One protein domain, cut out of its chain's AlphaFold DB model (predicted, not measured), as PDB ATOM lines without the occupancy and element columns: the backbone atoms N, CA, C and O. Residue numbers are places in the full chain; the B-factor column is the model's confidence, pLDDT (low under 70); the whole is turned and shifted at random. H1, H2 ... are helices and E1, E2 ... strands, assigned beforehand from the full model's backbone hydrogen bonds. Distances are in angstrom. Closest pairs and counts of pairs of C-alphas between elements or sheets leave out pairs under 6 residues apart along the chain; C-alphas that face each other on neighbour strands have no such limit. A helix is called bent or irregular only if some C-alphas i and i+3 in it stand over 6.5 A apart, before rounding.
ATOM      1  N   ASP A  51      -5.200 -28.638  22.339       84.38
ATOM      2  CA  ASP A  51      -6.625 -28.995  22.359       84.38
ATOM      3  C   ASP A  51      -7.246 -28.814  20.962       84.38
ATOM      4  O   ASP A  51      -7.083 -27.771  20.323       84.38
ATOM      5  N   ILE A  52      -8.001 -29.815  20.507       85.56
ATOM      6  CA  ILE A  52      -8.692 -29.831  19.215       85.56
ATOM      7  C   ILE A  52     -10.157 -29.494  19.429       85.56
ATOM      8  O   ILE A  52     -10.925 -30.312  19.930       85.56
ATOM      9  N   GLU A  53     -10.568 -28.310  19.001       86.88
ATOM     10  CA  GLU A  53     -11.952 -27.868  19.135       86.88
ATOM     11  C   GLU A  53     -12.871 -28.549  18.109       86.88
ATOM     12  O   GLU A  53     -12.523 -28.746  16.943       86.88
ATOM     13  N   TYR A  54     -14.107 -28.843  18.508       79.19
ATOM     14  CA  TYR A  54     -15.132 -29.405  17.625       79.19
ATOM     15  C   TYR A  54     -15.380 -28.534  16.388       79.19
ATOM     16  O   TYR A  54     -15.702 -29.055  15.324       79.19
ATOM     17  N   GLU A  55     -15.226 -27.213  16.512       85.38
ATOM     18  CA  GLU A  55     -15.348 -26.274  15.393       85.38
ATOM     19  C   GLU A  55     -14.324 -26.571  14.291       85.38
ATOM     20  O   GLU A  55     -14.702 -26.635  13.124       85.38
ATOM     21  N   GLU A  56     -13.073 -26.871  14.652       87.50
ATOM     22  CA  GLU A  56     -12.045 -27.273  13.687       87.50
ATOM     23  C   GLU A  56     -12.447 -28.569  12.976       87.50
ATOM     24  O   GLU A  56     -12.382 -28.662  11.749       87.50
ATOM     25  N   PHE A  57     -12.954 -29.555  13.720       85.88
ATOM     26  CA  PHE A  57     -13.471 -30.778  13.109       85.88
ATOM     27  C   PHE A  57     -14.631 -30.512  12.149       85.88
ATOM     28  O   PHE A  57     -14.686 -31.112  11.075       85.88
ATOM     29  N   GLN A  58     -15.541 -29.600  12.496       85.25
ATOM     30  CA  GLN A  58     -16.641 -29.218  11.614       85.25
ATOM     31  C   GLN A  58     -16.157 -28.547  10.327       85.25
ATOM     32  O   GLN A  58     -16.770 -28.774   9.285       85.25
ATOM     33  N   GLU A  59     -15.076 -27.769  10.359       91.38
ATOM     34  CA  GLU A  59     -14.498 -27.160   9.156       91.38
ATOM     35  C   GLU A  59     -13.983 -28.223   8.175       91.38
ATOM     36  O   GLU A  59     -14.375 -28.216   7.002       91.38
ATOM     37  N   PHE A  60     -13.179 -29.176   8.657       91.06
ATOM     38  CA  PHE A  60     -12.670 -30.282   7.837       91.06
ATOM     39  C   PHE A  60     -13.792 -31.202   7.350       91.06
ATOM     40  O   PHE A  60     -13.848 -31.548   6.168       91.06
ATOM     41  N   TYR A  61     -14.727 -31.557   8.234       90.88
ATOM     42  CA  TYR A  61     -15.898 -32.356   7.880       90.88
ATOM     43  C   TYR A  61     -16.711 -31.678   6.778       90.88
ATOM     44  O   TYR A  61     -17.019 -32.307   5.767       90.88
ATOM     45  N   LYS A  62     -17.017 -30.386   6.935       93.50
ATOM     46  CA  LYS A  62     -17.799 -29.626   5.959       93.50
ATOM     47  C   LYS A  62     -17.096 -29.557   4.607       93.50
ATOM     48  O   LYS A  62     -17.757 -29.692   3.586       93.50
ATOM     49  N   GLN A  63     -15.774 -29.387   4.586       93.62
ATOM     50  CA  GLN A  63     -15.003 -29.361   3.343       93.62
ATOM     51  C   GLN A  63     -15.157 -30.667   2.540       93.62
ATOM     52  O   GLN A  63     -15.430 -30.610   1.340       93.62
ATOM     53  N   HIS A  64     -15.018 -31.830   3.185       94.06
ATOM     54  CA  HIS A  64     -15.213 -33.143   2.547       94.06
ATOM     55  C   HIS A  64     -16.676 -33.403   2.173       94.06
ATOM     56  O   HIS A  64     -16.963 -33.868   1.069       94.06
ATOM     57  N   HIS A  65     -17.597 -33.069   3.075       94.12
ATOM     58  CA  HIS A  65     -19.037 -33.225   2.887       94.12
ATOM     59  C   HIS A  65     -19.549 -32.424   1.683       94.12
ATOM     60  O   HIS A  65     -20.179 -32.982   0.783       94.12
ATOM     61  N   ASP A  66     -19.247 -31.125   1.635       94.88
ATOM     62  CA  ASP A  66     -19.701 -30.235   0.566       94.88
ATOM     63  C   ASP A  66     -19.059 -30.625  -0.772       94.88
ATOM     64  O   ASP A  66     -19.737 -30.618  -1.801       94.88
ATOM     65  N   PHE A  67     -17.783 -31.036  -0.767       95.19
ATOM     66  CA  PHE A  67     -17.134 -31.585  -1.957       95.19
ATOM     67  C   PHE A  67     -17.884 -32.805  -2.493       95.19
ATOM     68  O   PHE A  67     -18.189 -32.835  -3.684       95.19
ATOM     69  N   LEU A  68     -18.210 -33.785  -1.645       93.38
ATOM     70  CA  LEU A  68     -18.843 -35.022  -2.098       93.38
ATOM     71  C   LEU A  68     -20.248 -34.772  -2.662       93.38
ATOM     72  O   LEU A  68     -20.565 -35.272  -3.742       93.38
ATOM     73  N   LEU A  69     -21.057 -33.946  -1.988       92.44
ATOM     74  CA  LEU A  69     -22.390 -33.572  -2.471       92.44
ATOM     75  C   LEU A  69     -22.329 -32.883  -3.836       92.44
ATOM     76  O   LEU A  69     -23.092 -33.226  -4.741       92.44
ATOM     77  N   VAL A  70     -21.409 -31.931  -4.003       93.44
ATOM     78  CA  VAL A  70     -21.276 -31.175  -5.253       93.44
ATOM     79  C   VAL A  70     -20.684 -32.040  -6.367       93.44
ATOM     80  O   VAL A  70     -21.198 -32.025  -7.485       93.44
ATOM     81  N   ALA A  71     -19.642 -32.821  -6.077       88.81
ATOM     82  CA  ALA A  71     -18.973 -33.674  -7.056       88.81
ATOM     83  C   ALA A  71     -19.890 -34.791  -7.576       88.81
ATOM     84  O   ALA A  71     -19.849 -35.108  -8.764       88.81
ATOM     85  N   GLN A  72     -20.741 -35.356  -6.714       90.25
ATOM     86  CA  GLN A  72     -21.682 -36.420  -7.083       90.25
ATOM     87  C   GLN A  72     -23.095 -35.917  -7.415       90.25
ATOM     88  O   GLN A  72     -23.968 -36.723  -7.722       90.25
ATOM     89  N   GLN A  73     -23.337 -34.602  -7.364       90.31
ATOM     90  CA  GLN A  73     -24.658 -33.987  -7.570       90.31
ATOM     91  C   GLN A  73     -25.756 -34.575  -6.658       90.31
ATOM     92  O   GLN A  73     -26.913 -34.718  -7.060       90.31
ATOM     93  N   LYS A  74     -25.392 -34.913  -5.417       86.56
ATOM     94  CA  LYS A  74     -26.294 -35.473  -4.403       86.56
ATOM     95  C   LYS A  74     -26.887 -34.374  -3.519       86.56
ATOM     96  O   LYS A  74     -26.287 -33.321  -3.313       86.56
ATOM     97  N   SER A  75     -28.075 -34.629  -2.969       82.44
ATOM     98  CA  SER A  75     -28.734 -33.747  -1.994       82.44
ATOM     99  C   SER A  75     -28.446 -34.124  -0.536       82.44
ATOM    100  O   SER A  75     -28.568 -33.270   0.341       82.44
ATOM    101  N   ASN A  76     -28.076 -35.377  -0.270       81.94
ATOM    102  CA  ASN A  76     -27.672 -35.894   1.035       81.94
ATOM    103  C   ASN A  76     -26.643 -37.030   0.878       81.94
ATOM    104  O   ASN A  76     -26.427 -37.530  -0.225       81.94
ATOM    105  N   LEU A  77     -26.013 -37.407   1.991       77.31
ATOM    106  CA  LEU A  77     -25.096 -38.542   2.073       77.31
ATOM    107  C   LEU A  77     -25.776 -39.745   2.719       77.31
ATOM    108  O   LEU A  77     -26.611 -39.590   3.616       77.31
ATOM    109  N   GLU A  78     -25.386 -40.938   2.280       84.38
ATOM    110  CA  GLU A  78     -25.716 -42.188   2.962       84.38
ATOM    111  C   GLU A  78     -24.892 -42.338   4.256       84.38
ATOM    112  O   GLU A  78     -23.886 -41.654   4.454       84.38
ATOM    113  N   ALA A  79     -25.310 -43.230   5.160       72.81
ATOM    114  CA  ALA A  79     -24.673 -43.384   6.473       72.81
ATOM    115  C   ALA A  79     -23.186 -43.784   6.380       72.81
ATOM    116  O   ALA A  79     -22.351 -43.240   7.106       72.81
ATOM    117  N   ASP A  80     -22.846 -44.680   5.451       79.25
ATOM    118  CA  ASP A  80     -21.464 -45.118   5.231       79.25
ATOM    119  C   ASP A  80     -20.597 -44.016   4.601       79.25
ATOM    120  O   ASP A  80     -19.429 -43.852   4.964       79.25
ATOM    121  N   GLU A  81     -21.173 -43.208   3.705       85.31
ATOM    122  CA  GLU A  81     -20.494 -42.056   3.101       85.31
ATOM    123  C   GLU A  81     -20.188 -40.982   4.156       85.31
ATOM    124  O   GLU A  81     -19.062 -40.483   4.234       85.31
ATOM    125  N   ASP A  82     -21.167 -40.672   5.014       80.25
ATOM    126  CA  ASP A  82     -21.011 -39.741   6.137       80.25
ATOM    127  C   ASP A  82     -19.925 -40.215   7.115       80.25
ATOM    128  O   ASP A  82     -19.075 -39.424   7.538       80.25
ATOM    129  N   LYS A  83     -19.895 -41.517   7.431       78.00
ATOM    130  CA  LYS A  83     -18.851 -42.123   8.270       78.00
ATOM    131  C   LYS A  83     -17.464 -41.930   7.659       78.00
ATOM    132  O   LYS A  83     -16.576 -41.406   8.334       78.00
ATOM    133  N   SER A  84     -17.285 -42.296   6.389       84.69
ATOM    134  CA  SER A  84     -16.003 -42.147   5.690       84.69
ATOM    135  C   SER A  84     -15.521 -40.693   5.692       84.69
ATOM    136  O   SER A  84     -14.335 -40.425   5.877       84.69
ATOM    137  N   ILE A  85     -16.427 -39.729   5.515       88.75
ATOM    138  CA  ILE A  85     -16.080 -38.303   5.544       88.75
ATOM    139  C   ILE A  85     -15.630 -37.850   6.936       88.75
ATOM    140  O   ILE A  85     -14.660 -37.100   7.053       88.75
ATOM    141  N   ARG A  86     -16.286 -38.315   8.004       81.69
ATOM    142  CA  ARG A  86     -15.854 -38.023   9.381       81.69
ATOM    143  C   ARG A  86     -14.461 -38.580   9.668       81.69
ATOM    144  O   ARG A  86     -13.657 -37.888  10.287       81.69
ATOM    145  N   GLU A  87     -14.169 -39.790   9.200       84.44
ATOM    146  CA  GLU A  87     -12.841 -40.400   9.330       84.44
ATOM    147  C   GLU A  87     -11.774 -39.614   8.553       84.44
ATOM    148  O   GLU A  87     -10.688 -39.362   9.074       84.44
ATOM    149  N   GLN A  88     -12.083 -39.163   7.334       87.81
ATOM    150  CA  GLN A  88     -11.183 -38.314   6.545       87.81
ATOM    151  C   GLN A  88     -10.918 -36.970   7.232       87.81
ATOM    152  O   GLN A  88      -9.763 -36.573   7.361       87.81
ATOM    153  N   ALA A  89     -11.959 -36.308   7.743       90.19
ATOM    154  CA  ALA A  89     -11.815 -35.060   8.486       90.19
ATOM    155  C   ALA A  89     -10.919 -35.225   9.724       90.19
ATOM    156  O   ALA A  89     -10.040 -34.402   9.971       90.19
ATOM    157  N   TRP A  90     -11.095 -36.319  10.470       87.56
ATOM    158  CA  TRP A  90     -10.253 -36.641  11.619       87.56
ATOM    159  C   TRP A  90      -8.786 -36.879  11.229       87.56
ATOM    160  O   TRP A  90      -7.875 -36.335  11.853       87.56
ATOM    161  N   ASN A  91      -8.544 -37.640  10.159       86.88
ATOM    162  CA  ASN A  91      -7.195 -37.880   9.646       86.88
ATOM    163  C   ASN A  91      -6.508 -36.593   9.171       86.88
ATOM    164  O   ASN A  91      -5.297 -36.442   9.341       86.88
ATOM    165  N   ASP A  92      -7.261 -35.655   8.603       89.81
ATOM    166  CA  ASP A  92      -6.734 -34.364   8.165       89.81
ATOM    167  C   ASP A  92      -6.324 -33.484   9.356       89.81
ATOM    168  O   ASP A  92      -5.242 -32.895   9.323       89.81
ATOM    169  N   ILE A  93      -7.112 -33.471  10.438       90.62
ATOM    170  CA  ILE A  93      -6.753 -32.815  11.708       90.62
ATOM    171  C   ILE A  93      -5.483 -33.437  12.288       90.62
ATOM    172  O   ILE A  93      -4.539 -32.718  12.620       90.62
ATOM    173  N   LEU A  94      -5.417 -34.772  12.362       88.56
ATOM    174  CA  LEU A  94      -4.216 -35.469  12.819       88.56
ATOM    175  C   LEU A  94      -3.006 -35.070  11.975       88.56
ATOM    176  O   LEU A  94      -1.964 -34.723  12.521       88.56
ATOM    177  N   GLN A  95      -3.124 -35.076  10.646       87.00
ATOM    178  CA  GLN A  95      -2.008 -34.719   9.779       87.00
ATOM    179  C   GLN A  95      -1.581 -33.260   9.959       87.00
ATOM    180  O   GLN A  95      -0.379 -32.987   9.987       87.00
ATOM    181  N   LYS A  96      -2.542 -32.343  10.098       89.19
ATOM    182  CA  LYS A  96      -2.295 -30.927  10.367       89.19
ATOM    183  C   LYS A  96      -1.471 -30.760  11.642       89.19
ATOM    184  O   LYS A  96      -0.348 -30.268  11.584       89.19
ATOM    185  N   HIS A  97      -1.972 -31.260  12.768       89.88
ATOM    186  CA  HIS A  97      -1.342 -31.080  14.081       89.88
ATOM    187  C   HIS A  97      -0.067 -31.916  14.280       89.88
ATOM    188  O   HIS A  97       0.813 -31.539  15.055       89.88
ATOM    189  N   LEU A  98       0.085 -33.034  13.560       89.69
ATOM    190  CA  LEU A  98       1.284 -33.871  13.644       89.69
ATOM    191  C   LEU A  98       2.395 -33.458  12.681       89.69
ATOM    192  O   LEU A  98       3.554 -33.607  13.050       89.69
ATOM    193  N   LEU A  99       2.093 -33.011  11.455       88.62
ATOM    194  CA  LEU A  99       3.109 -32.812  10.408       88.62
ATOM    195  C   LEU A  99       3.370 -31.348  10.053       88.62
ATOM    196  O   LEU A  99       4.524 -31.013   9.779       88.62
ATOM    197  N   GLU A 100       2.355 -30.476  10.052       88.31
ATOM    198  CA  GLU A 100       2.551 -29.068   9.668       88.31
ATOM    199  C   GLU A 100       3.583 -28.336  10.538       88.31
ATOM    200  O   GLU A 100       4.436 -27.663   9.949       88.31
ATOM    201  N   PRO A 101       3.637 -28.528  11.877       90.25
ATOM    202  CA  PRO A 101       4.677 -27.912  12.702       90.25
ATOM    203  C   PRO A 101       6.095 -28.255  12.227       90.25
ATOM    204  O   PRO A 101       6.973 -27.393  12.183       90.25
ATOM    205  N   TYR A 102       6.320 -29.501  11.793       89.31
ATOM    206  CA  TYR A 102       7.615 -29.918  11.257       89.31
ATOM    207  C   TYR A 102       7.879 -29.334   9.871       89.31
ATOM    208  O   TYR A 102       9.024 -28.993   9.573       89.31
ATOM    209  N   TYR A 103       6.857 -29.210   9.017       93.19
ATOM    210  CA  TYR A 103       7.006 -28.557   7.714       93.19
ATOM    211  C   TYR A 103       7.466 -27.109   7.884       93.19
ATOM    212  O   TYR A 103       8.404 -26.688   7.203       93.19
ATOM    213  N   GLU A 104       6.864 -26.374   8.818       90.31
ATOM    214  CA  GLU A 104       7.252 -25.001   9.131       90.31
ATOM    215  C   GLU A 104       8.670 -24.921   9.709       90.31
ATOM    216  O   GLU A 104       9.466 -24.092   9.259       90.31
ATOM    217  N   GLU A 105       9.024 -25.817  10.637       90.88
ATOM    218  CA  GLU A 105      10.355 -25.867  11.255       90.88
ATOM    219  C   GLU A 105      11.471 -26.056  10.215       90.88
ATOM    220  O   GLU A 105      12.494 -25.363  10.255       90.88
ATOM    221  N   VAL A 106      11.275 -26.955   9.243       91.31
ATOM    222  CA  VAL A 106      12.256 -27.199   8.171       91.31
ATOM    223  C   VAL A 106      12.126 -26.229   6.988       91.31
ATOM    224  O   VAL A 106      12.872 -26.340   6.010       91.31
ATOM    225  N   GLY A 107      11.207 -25.261   7.066       93.31
ATOM    226  CA  GLY A 107      11.003 -24.222   6.056       93.31
ATOM    227  C   GLY A 107      10.370 -24.721   4.753       93.31
ATOM    228  O   GLY A 107      10.629 -24.156   3.686       93.31
ATOM    229  N   LEU A 108       9.571 -25.788   4.809       94.94
ATOM    230  CA  LEU A 108       8.814 -26.296   3.671       94.94
ATOM    231  C   LEU A 108       7.549 -25.466   3.444       94.94
ATOM    232  O   LEU A 108       6.764 -25.215   4.347       94.94
ATOM    233  N   SER A 109       7.335 -25.073   2.194       94.75
ATOM    234  CA  SER A 109       6.121 -24.393   1.744       94.75
ATOM    235  C   SER A 109       5.799 -24.779   0.300       94.75
ATOM    236  O   SER A 109       6.634 -25.370  -0.397       94.75
ATOM    237  N   VAL A 110       4.590 -24.458  -0.156       96.31
ATOM    238  CA  VAL A 110       4.178 -24.556  -1.565       96.31
ATOM    239  C   VAL A 110       3.890 -23.144  -2.040       96.31
ATOM    240  O   VAL A 110       3.021 -22.472  -1.490       96.31
ATOM    241  N   SER A 111       4.654 -22.680  -3.026       96.50
ATOM    242  CA  SER A 111       4.442 -21.346  -3.595       96.50
ATOM    243  C   SER A 111       3.247 -21.340  -4.544       96.50
ATOM    244  O   SER A 111       2.923 -22.376  -5.124       96.50
ATOM    245  N   ASP A 112       2.637 -20.177  -4.769       94.88
ATOM    246  CA  ASP A 112       1.513 -20.062  -5.707       94.88
ATOM    247  C   ASP A 112       1.905 -20.512  -7.121       94.88
ATOM    248  O   ASP A 112       1.180 -21.275  -7.743       94.88
ATOM    249  N   ALA A 113       3.106 -20.152  -7.589       95.88
ATOM    250  CA  ALA A 113       3.611 -20.587  -8.893       95.88
ATOM    251  C   ALA A 113       3.777 -22.115  -8.994       95.88
ATOM    252  O   ALA A 113       3.559 -22.698 -10.052       95.88
ATOM    253  N   GLU A 114       4.171 -22.767  -7.899       96.62
ATOM    254  CA  GLU A 114       4.268 -24.225  -7.839       96.62
ATOM    255  C   GLU A 114       2.886 -24.876  -7.824       96.62
ATOM    256  O   GLU A 114       2.672 -25.860  -8.524       96.62
ATOM    257  N   LEU A 115       1.942 -24.312  -7.069       95.75
ATOM    258  CA  LEU A 115       0.565 -24.783  -7.076       95.75
ATOM    259  C   LEU A 115      -0.051 -24.656  -8.470       95.75
ATOM    260  O   LEU A 115      -0.647 -25.609  -8.952       95.75
ATOM    261  N   GLU A 116       0.116 -23.514  -9.136       92.94
ATOM    262  CA  GLU A 116      -0.373 -23.314 -10.502       92.94
ATOM    263  C   GLU A 116       0.227 -24.332 -11.482       92.94
ATOM    264  O   GLU A 116      -0.502 -24.902 -12.297       92.94
ATOM    265  N   ASP A 117       1.528 -24.622 -11.369       94.69
ATOM    266  CA  ASP A 117       2.179 -25.643 -12.195       94.69
ATOM    267  C   ASP A 117       1.582 -27.044 -11.963       94.69
ATOM    268  O   ASP A 117       1.436 -27.821 -12.908       94.69
ATOM    269  N   MET A 118       1.164 -27.331 -10.726       95.69
ATOM    270  CA  MET A 118       0.487 -28.573 -10.346       95.69
ATOM    271  C   MET A 118      -0.993 -28.630 -10.731       95.69
ATOM    272  O   MET A 118      -1.559 -29.719 -10.803       95.69
ATOM    273  N   LEU A 119      -1.639 -27.493 -10.982       92.62
ATOM    274  CA  LEU A 119      -3.027 -27.456 -11.440       92.62
ATOM    275  C   LEU A 119      -3.118 -27.574 -12.960       92.62
ATOM    276  O   LEU A 119      -3.918 -28.355 -13.457       92.62
ATOM    277  N   TYR A 120      -2.319 -26.812 -13.707       88.50
ATOM    278  CA  TYR A 120      -2.440 -26.725 -15.168       88.50
ATOM    279  C   TYR A 120      -1.115 -26.435 -15.892       88.50
ATOM    280  O   TYR A 120      -1.121 -25.987 -17.043       88.50
ATOM    281  N   GLY A 121       0.024 -26.620 -15.221       87.19
ATOM    282  CA  GLY A 121       1.348 -26.442 -15.814       87.19
ATOM    283  C   GLY A 121       1.924 -27.721 -16.410       87.19
ATOM    284  O   GLY A 121       1.219 -28.526 -17.010       87.19
ATOM    285  N   SER A 122       3.241 -27.892 -16.287       87.19
ATOM    286  CA  SER A 122       3.950 -29.063 -16.830       87.19
ATOM    287  C   SER A 122       3.948 -30.261 -15.878       87.19
ATOM    288  O   SER A 122       4.195 -31.379 -16.324       87.19
ATOM    289  N   ASN A 123       3.682 -30.048 -14.585       89.69
ATOM    290  CA  ASN A 123       3.692 -31.087 -13.552       89.69
ATOM    291  C   ASN A 123       2.309 -31.246 -12.905       89.69
ATOM    292  O   ASN A 123       2.183 -31.191 -11.682       89.69
ATOM    293  N   ILE A 124       1.278 -31.432 -13.734       92.81
ATOM    294  CA  ILE A 124      -0.118 -31.543 -13.294       92.81
ATOM    295  C   ILE A 124      -0.277 -32.701 -12.296       92.81
ATOM    296  O   ILE A 124       0.165 -33.824 -12.542       92.81
ATOM    297  N   HIS A 125      -0.917 -32.421 -11.163       94.00
ATOM    298  CA  HIS A 125      -1.160 -33.387 -10.103       94.00
ATOM    299  C   HIS A 125      -2.160 -34.466 -10.542       94.00
ATOM    300  O   HIS A 125      -3.117 -34.191 -11.268       94.00
ATOM    301  N   TYR A 126      -1.979 -35.693 -10.041       90.19
ATOM    302  CA  TYR A 126      -2.752 -36.860 -10.477       90.19
ATOM    303  C   TYR A 126      -4.268 -36.683 -10.314       90.19
ATOM    304  O   TYR A 126      -5.018 -37.145 -11.165       90.19
ATOM    305  N   VAL A 127      -4.728 -35.984  -9.266       90.88
ATOM    306  CA  VAL A 127      -6.167 -35.748  -9.051       90.88
ATOM    307  C   VAL A 127      -6.786 -34.919 -10.177       90.88
ATOM    308  O   VAL A 127      -7.917 -35.167 -10.576       90.88
ATOM    309  N   ILE A 128      -6.032 -33.973 -10.742       93.38
ATOM    310  CA  ILE A 128      -6.488 -33.189 -11.888       93.38
ATOM    311  C   ILE A 128      -6.441 -34.070 -13.135       93.38
ATOM    312  O   ILE A 128      -7.420 -34.140 -13.866       93.38
ATOM    313  N   LEU A 129      -5.354 -34.820 -13.341       90.19
ATOM    314  CA  LEU A 129      -5.267 -35.759 -14.461       90.19
ATOM    315  C   LEU A 129      -6.461 -36.719 -14.473       90.19
ATOM    316  O   LEU A 129      -7.129 -36.827 -15.488       90.19
ATOM    317  N   GLN A 130      -6.807 -37.341 -13.349       87.00
ATOM    318  CA  GLN A 130      -7.928 -38.279 -13.269       87.00
ATOM    319  C   GLN A 130      -9.276 -37.665 -13.685       87.00
ATOM    320  O   GLN A 130     -10.105 -38.365 -14.253       87.00
ATOM    321  N   ASN A 131      -9.497 -36.376 -13.411       88.00
ATOM    322  CA  ASN A 131     -10.773 -35.702 -13.676       88.00
ATOM    323  C   ASN A 131     -10.840 -35.014 -15.052       88.00
ATOM    324  O   ASN A 131     -11.930 -34.666 -15.496       88.00
ATOM    325  N   PHE A 132      -9.701 -34.808 -15.720       90.81
ATOM    326  CA  PHE A 132      -9.611 -34.098 -17.007       90.81
ATOM    327  C   PHE A 132      -8.840 -34.877 -18.079       90.81
ATOM    328  O   PHE A 132      -8.471 -34.320 -19.114       90.81
ATOM    329  N   THR A 133      -8.560 -36.155 -17.827       86.00
ATOM    330  CA  THR A 133      -8.072 -37.085 -18.843       86.00
ATOM    331  C   THR A 133      -9.275 -37.731 -19.487       86.00
ATOM    332  O   THR A 133     -10.102 -38.331 -18.801       86.00
ATOM    333  N   ASP A 134      -9.359 -37.618 -20.804       78.81
ATOM    334  CA  ASP A 134     -10.363 -38.325 -21.575       78.81
ATOM    335  C   ASP A 134     -10.160 -39.846 -21.389       78.81
ATOM    336  O   ASP A 134      -9.081 -40.362 -21.710       78.81
ATOM    337  N   PRO A 135     -11.153 -40.583 -20.856       65.06
ATOM    338  CA  PRO A 135     -11.020 -42.015 -20.592       65.06
ATOM    339  C   PRO A 135     -10.791 -42.864 -21.850       65.06
ATOM    340  O   PRO A 135     -10.308 -43.988 -21.738       65.06
ATOM    341  N   GLN A 136     -11.149 -42.348 -23.028       67.88
ATOM    342  CA  GLN A 136     -11.030 -43.023 -24.319       67.88
ATOM    343  C   GLN A 136      -9.677 -42.740 -24.981       67.88
ATOM    344  O   GLN A 136      -9.073 -43.643 -25.554       67.88
ATOM    345  N   THR A 137      -9.173 -41.504 -24.894       73.81
ATOM    346  CA  THR A 137      -7.937 -41.100 -25.599       73.81
ATOM    347  C   THR A 137      -6.705 -41.036 -24.693       73.81
ATOM    348  O   THR A 137      -5.577 -40.975 -25.189       73.81
ATOM    349  N   GLY A 138      -6.887 -41.025 -23.368       74.75
ATOM    350  CA  GLY A 138      -5.813 -40.831 -22.391       74.75
ATOM    351  C   GLY A 138      -5.164 -39.442 -22.455       74.75
ATOM    352  O   GLY A 138      -4.146 -39.212 -21.797       74.75
ATOM    353  N   GLN A 139      -5.714 -38.520 -23.253       77.38
ATOM    354  CA  GLN A 139      -5.213 -37.157 -23.388       77.38
ATOM    355  C   GLN A 139      -5.835 -36.242 -22.336       77.38
ATOM    356  O   GLN A 139      -7.018 -36.325 -22.021       77.38
ATOM    357  N   VAL A 140      -5.013 -35.340 -21.806       81.94
ATOM    358  CA  VAL A 140      -5.415 -34.366 -20.791       81.94
ATOM    359  C   VAL A 140      -5.936 -33.108 -21.478       81.94
ATOM    360  O   VAL A 140      -5.177 -32.431 -22.183       81.94
ATOM    361  N   ASP A 141      -7.191 -32.736 -21.230       84.81
ATOM    362  CA  ASP A 141      -7.762 -31.493 -21.753       84.81
ATOM    363  C   ASP A 141      -7.317 -30.286 -20.909       84.81
ATOM    364  O   ASP A 141      -7.996 -29.789 -20.007       84.81
ATOM    365  N   THR A 142      -6.129 -29.777 -21.230       84.00
ATOM    366  CA  THR A 142      -5.550 -28.599 -20.564       84.00
ATOM    367  C   THR A 142      -6.392 -27.324 -20.710       84.00
ATOM    368  O   THR A 142      -6.308 -26.434 -19.857       84.00
ATOM    369  N   ALA A 143      -7.229 -27.217 -21.749       86.62
ATOM    370  CA  ALA A 143      -8.121 -26.076 -21.939       86.62
ATOM    371  C   ALA A 143      -9.341 -26.169 -21.011       86.62
ATOM    372  O   ALA A 143      -9.762 -25.156 -20.438       86.62
ATOM    373  N   GLN A 144      -9.870 -27.375 -20.806       89.25
ATOM    374  CA  GLN A 144     -10.954 -27.639 -19.866       89.25
ATOM    375  C   GLN A 144     -10.511 -27.434 -18.417       89.25
ATOM    376  O   GLN A 144     -11.254 -26.808 -17.660       89.25
ATOM    377  N   ILE A 145      -9.290 -27.849 -18.053       92.00
ATOM    378  CA  ILE A 145      -8.719 -27.576 -16.723       92.00
ATOM    379  C   ILE A 145      -8.706 -26.065 -16.460       92.00
ATOM    380  O   ILE A 145      -9.226 -25.595 -15.447       92.00
ATOM    381  N   ARG A 146      -8.151 -25.276 -17.390       89.81
ATOM    382  CA  ARG A 146      -8.095 -23.813 -17.245       89.81
ATOM    383  C   ARG A 146      -9.497 -23.209 -17.145       89.81
ATOM    384  O   ARG A 146      -9.756 -22.417 -16.244       89.81
ATOM    385  N   SER A 147     -10.406 -23.643 -18.015       91.50
ATOM    386  CA  SER A 147     -11.799 -23.181 -18.019       91.50
ATOM    387  C   SER A 147     -12.522 -23.500 -16.709       91.50
ATOM    388  O   SER A 147     -13.329 -22.700 -16.241       91.50
ATOM    389  N   PHE A 148     -12.252 -24.660 -16.108       94.12
ATOM    390  CA  PHE A 148     -12.829 -25.065 -14.831       94.12
ATOM    391  C   PHE A 148     -12.407 -24.120 -13.700       94.12
ATOM    392  O   PHE A 148     -13.260 -23.588 -12.988       94.12
ATOM    393  N   PHE A 149     -11.104 -23.855 -13.567       92.31
ATOM    394  CA  PHE A 149     -10.600 -22.962 -12.523       92.31
ATOM    395  C   PHE A 149     -10.998 -21.500 -12.757       92.31
ATOM    396  O   PHE A 149     -11.248 -20.791 -11.787       92.31
ATOM    397  N   GLU A 150     -11.140 -21.051 -14.006       91.81
ATOM    398  CA  GLU A 150     -11.696 -19.724 -14.307       91.81
ATOM    399  C   GLU A 150     -13.156 -19.609 -13.840       91.81
ATOM    400  O   GLU A 150     -13.506 -18.643 -13.168       91.81
ATOM    401  N   ARG A 151     -13.995 -20.625 -14.098       93.56
ATOM    402  CA  ARG A 151     -15.397 -20.645 -13.628       93.56
ATOM    403  C   ARG A 151     -15.533 -20.698 -12.108       93.56
ATOM    404  O   ARG A 151     -16.508 -20.179 -11.574       93.56
ATOM    405  N   SER A 152     -14.561 -21.290 -11.413       93.69
ATOM    406  CA  SER A 152     -14.548 -21.368  -9.944       93.69
ATOM    407  C   SER A 152     -14.507 -20.005  -9.246       93.69
ATOM    408  O   SER A 152     -14.806 -19.923  -8.060       93.69
ATOM    409  N   ALA A 153     -14.171 -18.933  -9.971       91.62
ATOM    410  CA  ALA A 153     -14.228 -17.575  -9.441       91.62
ATOM    411  C   ALA A 153     -15.664 -17.033  -9.315       91.62
ATOM    412  O   ALA A 153     -15.902 -16.154  -8.488       91.62
ATOM    413  N   ASP A 154     -16.600 -17.552 -10.118       93.81
ATOM    414  CA  ASP A 154     -17.955 -17.005 -10.259       93.81
ATOM    415  C   ASP A 154     -19.066 -17.994  -9.852       93.81
ATOM    416  O   ASP A 154     -20.182 -17.565  -9.548       93.81
ATOM    417  N   ASP A 155     -18.790 -19.304  -9.836       95.38
ATOM    418  CA  ASP A 155     -19.761 -20.356  -9.509       95.38
ATOM    419  C   ASP A 155     -19.414 -21.060  -8.175       95.38
ATOM    420  O   ASP A 155     -18.352 -21.685  -8.079       95.38
ATOM    421  N   PRO A 156     -20.302 -21.018  -7.156       93.62
ATOM    422  CA  PRO A 156     -20.052 -21.629  -5.848       93.62
ATOM    423  C   PRO A 156     -19.749 -23.135  -5.879       93.62
ATOM    424  O   PRO A 156     -18.944 -23.609  -5.081       93.62
ATOM    425  N   ASN A 157     -20.348 -23.896  -6.798       92.50
ATOM    426  CA  ASN A 157     -20.120 -25.340  -6.895       92.50
ATOM    427  C   ASN A 157     -18.725 -25.630  -7.461       92.50
ATOM    428  O   ASN A 157     -17.998 -26.483  -6.950       92.50
ATOM    429  N   TYR A 158     -18.316 -24.876  -8.485       94.12
ATOM    430  CA  TYR A 158     -16.954 -24.967  -9.016       94.12
ATOM    431  C   TYR A 158     -15.926 -24.490  -7.988       94.12
ATOM    432  O   TYR A 158     -14.839 -25.058  -7.914       94.12
ATOM    433  N   GLN A 159     -16.264 -23.477  -7.185       95.31
ATOM    434  CA  GLN A 159     -15.413 -22.988  -6.106       95.31
ATOM    435  C   GLN A 159     -15.141 -24.072  -5.055       95.31
ATOM    436  O   GLN A 159     -13.981 -24.301  -4.720       95.31
ATOM    437  N   ILE A 160     -16.178 -24.784  -4.593       95.75
ATOM    438  CA  ILE A 160     -16.049 -25.876  -3.611       95.75
ATOM    439  C   ILE A 160     -15.071 -26.946  -4.111       95.75
ATOM    440  O   ILE A 160     -14.121 -27.294  -3.409       95.75
ATOM    441  N   ILE A 161     -15.249 -27.423  -5.348       95.19
ATOM    442  CA  ILE A 161     -14.364 -28.437  -5.938       95.19
ATOM    443  C   ILE A 161     -12.938 -27.887  -6.113       95.19
ATOM    444  O   ILE A 161     -11.962 -28.562  -5.781       95.19
ATOM    445  N   ALA A 162     -12.794 -26.657  -6.615       95.25
ATOM    446  CA  ALA A 162     -11.488 -26.048  -6.844       95.25
ATOM    447  C   ALA A 162     -10.699 -25.851  -5.543       95.25
ATOM    448  O   ALA A 162      -9.496 -26.116  -5.509       95.25
ATOM    449  N   ASP A 163     -11.353 -25.392  -4.478       95.38
ATOM    450  CA  ASP A 163     -10.721 -25.160  -3.181       95.38
ATOM    451  C   ASP A 163     -10.381 -26.481  -2.478       95.38
ATOM    452  O   ASP A 163      -9.296 -26.600  -1.895       95.38
ATOM    453  N   TYR A 164     -11.226 -27.506  -2.631       95.31
ATOM    454  CA  TYR A 164     -10.917 -28.870  -2.203       95.31
ATOM    455  C   TYR A 164      -9.642 -29.394  -2.882       95.31
ATOM    456  O   TYR A 164      -8.677 -29.760  -2.207       95.31
ATOM    457  N   TRP A 165      -9.575 -29.339  -4.219       95.44
ATOM    458  CA  TRP A 165      -8.398 -29.785  -4.970       95.44
ATOM    459  C   TRP A 165      -7.131 -29.003  -4.625       95.44
ATOM    460  O   TRP A 165      -6.083 -29.607  -4.404       95.44
ATOM    461  N   LYS A 166      -7.199 -27.670  -4.515       95.62
ATOM    462  CA  LYS A 166      -6.043 -26.861  -4.089       95.62
ATOM    463  C   LYS A 166      -5.530 -27.294  -2.715       95.62
ATOM    464  O   LYS A 166      -4.316 -27.341  -2.518       95.62
ATOM    465  N   THR A 167      -6.429 -27.608  -1.783       93.56
ATOM    466  CA  THR A 167      -6.077 -28.036  -0.421       93.56
ATOM    467  C   THR A 167      -5.339 -29.371  -0.439       93.56
ATOM    468  O   THR A 167      -4.206 -29.451   0.042       93.56
ATOM    469  N   ILE A 168      -5.912 -30.398  -1.076       93.00
ATOM    470  CA  ILE A 168      -5.285 -31.727  -1.129       93.00
ATOM    471  C   ILE A 168      -3.963 -31.711  -1.907       93.00
ATOM    472  O   ILE A 168      -3.016 -32.371  -1.493       93.00
ATOM    473  N   ILE A 169      -3.854 -30.911  -2.976       95.88
ATOM    474  CA  ILE A 169      -2.635 -30.803  -3.791       95.88
ATOM    475  C   ILE A 169      -1.511 -30.135  -2.999       95.88
ATOM    476  O   ILE A 169      -0.373 -30.608  -3.018       95.88
ATOM    477  N   LYS A 170      -1.806 -29.048  -2.271       95.12
ATOM    478  CA  LYS A 170      -0.822 -28.407  -1.383       95.12
ATOM    479  C   LYS A 170      -0.326 -29.386  -0.323       95.12
ATOM    480  O   LYS A 170       0.881 -29.471  -0.095       95.12
ATOM    481  N   ARG A 171      -1.247 -30.126   0.295       91.44
ATOM    482  CA  ARG A 171      -0.939 -31.100   1.343       91.44
ATOM    483  C   ARG A 171      -0.069 -32.245   0.829       91.44
ATOM    484  O   ARG A 171       0.994 -32.490   1.398       91.44
ATOM    485  N   ASP A 172      -0.464 -32.871  -0.280       92.06
ATOM    486  CA  ASP A 172       0.318 -33.922  -0.942       92.06
ATOM    487  C   ASP A 172       1.723 -33.422  -1.304       92.06
ATOM    488  O   ASP A 172       2.737 -34.082  -1.045       92.06
ATOM    489  N   ARG A 173       1.817 -32.190  -1.821       94.88
ATOM    490  CA  ARG A 173       3.100 -31.604  -2.195       94.88
ATOM    491  C   ARG A 173       4.021 -31.387  -0.998       94.88
ATOM    492  O   ARG A 173       5.215 -31.682  -1.102       94.88
ATOM    493  N   LEU A 174       3.504 -30.872   0.119       94.25
ATOM    494  CA  LEU A 174       4.272 -30.701   1.358       94.25
ATOM    495  C   LEU A 174       4.759 -32.046   1.894       94.25
ATOM    496  O   LEU A 174       5.956 -32.204   2.148       94.25
ATOM    497  N   GLN A 175       3.863 -33.030   1.968       90.88
ATOM    498  CA  GLN A 175       4.187 -34.375   2.432       90.88
ATOM    499  C   GLN A 175       5.254 -35.032   1.550       90.88
ATOM    500  O   GLN A 175       6.242 -35.571   2.049       90.88
ATOM    501  N   THR A 176       5.127 -34.910   0.229       91.12
ATOM    502  CA  THR A 176       6.119 -35.403  -0.730       91.12
ATOM    503  C   THR A 176       7.476 -34.722  -0.545       91.12
ATOM    504  O   THR A 176       8.513 -35.393  -0.577       91.12
ATOM    505  N   LYS A 177       7.521 -33.398  -0.342       93.75
ATOM    506  CA  LYS A 177       8.780 -32.679  -0.077       93.75
ATOM    507  C   LYS A 177       9.439 -33.154   1.214       93.75
ATOM    508  O   LYS A 177      10.644 -33.417   1.210       93.75
ATOM    509  N   TYR A 178       8.658 -33.293   2.280       91.62
ATOM    510  CA  TYR A 178       9.135 -33.758   3.577       91.62
ATOM    511  C   TYR A 178       9.674 -35.188   3.502       91.62
ATOM    512  O   TYR A 178      10.835 -35.426   3.835       91.62
ATOM    513  N   ASN A 179       8.901 -36.122   2.944       89.12
ATOM    514  CA  ASN A 179       9.314 -37.515   2.774       89.12
ATOM    515  C   ASN A 179      10.586 -37.634   1.928       89.12
ATOM    516  O   ASN A 179      11.489 -38.393   2.270       89.12
ATOM    517  N   ASN A 180      10.706 -36.846   0.855       89.81
ATOM    518  CA  ASN A 180      11.923 -36.808   0.045       89.81
ATOM    519  C   ASN A 180      13.129 -36.258   0.813       89.81
ATOM    520  O   ASN A 180      14.247 -36.731   0.607       89.81
ATOM    521  N   MET A 181      12.930 -35.261   1.677       89.38
ATOM    522  CA  MET A 181      13.988 -34.723   2.533       89.38
ATOM    523  C   MET A 181      14.464 -35.782   3.529       89.38
ATOM    524  O   MET A 181      15.661 -36.051   3.609       89.38
ATOM    525  N   VAL A 182      13.523 -36.431   4.215       87.88
ATOM    526  CA  VAL A 182      13.776 -37.512   5.169       87.88
ATOM    527  C   VAL A 182      14.500 -38.676   4.485       87.88
ATOM    528  O   VAL A 182      15.585 -39.065   4.914       87.88
ATOM    529  N   ALA A 183      13.981 -39.163   3.353       87.38
ATOM    530  CA  ALA A 183      14.581 -40.243   2.570       87.38
ATOM    531  C   ALA A 183      16.015 -39.923   2.120       87.38
ATOM    532  O   ALA A 183      16.893 -40.781   2.190       87.38
ATOM    533  N   LYS A 184      16.279 -38.681   1.695       86.19
ATOM    534  CA  LYS A 184      17.628 -38.231   1.311       86.19
ATOM    535  C   LYS A 184      18.548 -37.980   2.508       86.19
ATOM    536  O   LYS A 184      19.764 -37.957   2.327       86.19
TER     537      LYS A 184
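Overview. This is residues 51 to 184 of the 532 residues of the protein "PpiC domain-containing protein" of Marinilabiliales bacterium (UniProt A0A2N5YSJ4). Three long helices make a loose triangle: H1 and H6 meet near H1's last and H6's first residues as a V, kinked H2 crosses H1, and the far part of H2 comes near the far part of H6. H6 runs through the middle of the model, and on its other side the short helices H3, H4 and H5 form a cluster beside its first half. The printed part has 134 residues with one named strand and six named helices, in the order E1, H1, H2, H3, H4, H5, H6, and its class is mostly helix. It is compact, with a radius of gyration of the C-alphas of 16.3 A and spans of 44 by 41 by 28 A.

Arrangement. Start at H6, residues 156 to 184, the longest helix. Its residues 157 to 164 touch residues 63 to 71 of H1, residues 54 to 71, at a steep tilt of 66 degrees, opposite ways; the closest C-alphas, of Phe 67 and Ile 161, are 5.8 A apart. Look next at H2, residues 79 to 105: its residues 82 to 93 touch H1 at a steep tilt of 59 degrees, with C-alphas 60 and 89 closest at 4.9 A. H2 has a kink of 33 degrees near residue 98 and is only just irregular, with C-alphas 98 and 101 6.9 A apart. H2 and H6 are close but not clearly touching, with C-alphas 103 and 178 closest at 7.0 A. Residues 166 to 170 of H6 touch H3, residues 112 to 120, closest at C-alphas 115 and 170, 6.9 A. Residues 158 to 162 of H6 touch H5, residues 142 to 151, closest at C-alphas 151 and 158, 6.5 A. H5 touches H4, residues 126 to 132, about perpendicular at 88 degrees, with C-alphas 132 and 145 closest at 6.6 A. H1 is apart from H3, H4 and H5. Every O i to N i+4 pair is within hydrogen-bond range in H1, H3, H4, H5 and H6, and 21 of 23 are in H2.

Along the chain. Find C-alpha 51 at (-6.625, -28.995, 22.359), where E1, residues 51 to 53, begins; it pairs with no named strand. From C-alpha 54, H1 runs 25.3 A. H2 runs 39.5 A from C-alpha 79 at (-24.673, -43.384, 6.473). H6 runs 41.8 A, ending at C-alpha 184, (17.628, -38.231, 1.311).

Size, cuts and confidence. Asp 51 and Thr 137 have the two C-alphas farthest apart, 49.5 A. The printed part has no cut, and no link is long. Confidence is low, under 70, at residues 135 to 136; the mean pLDDT of the printed part is 89.4.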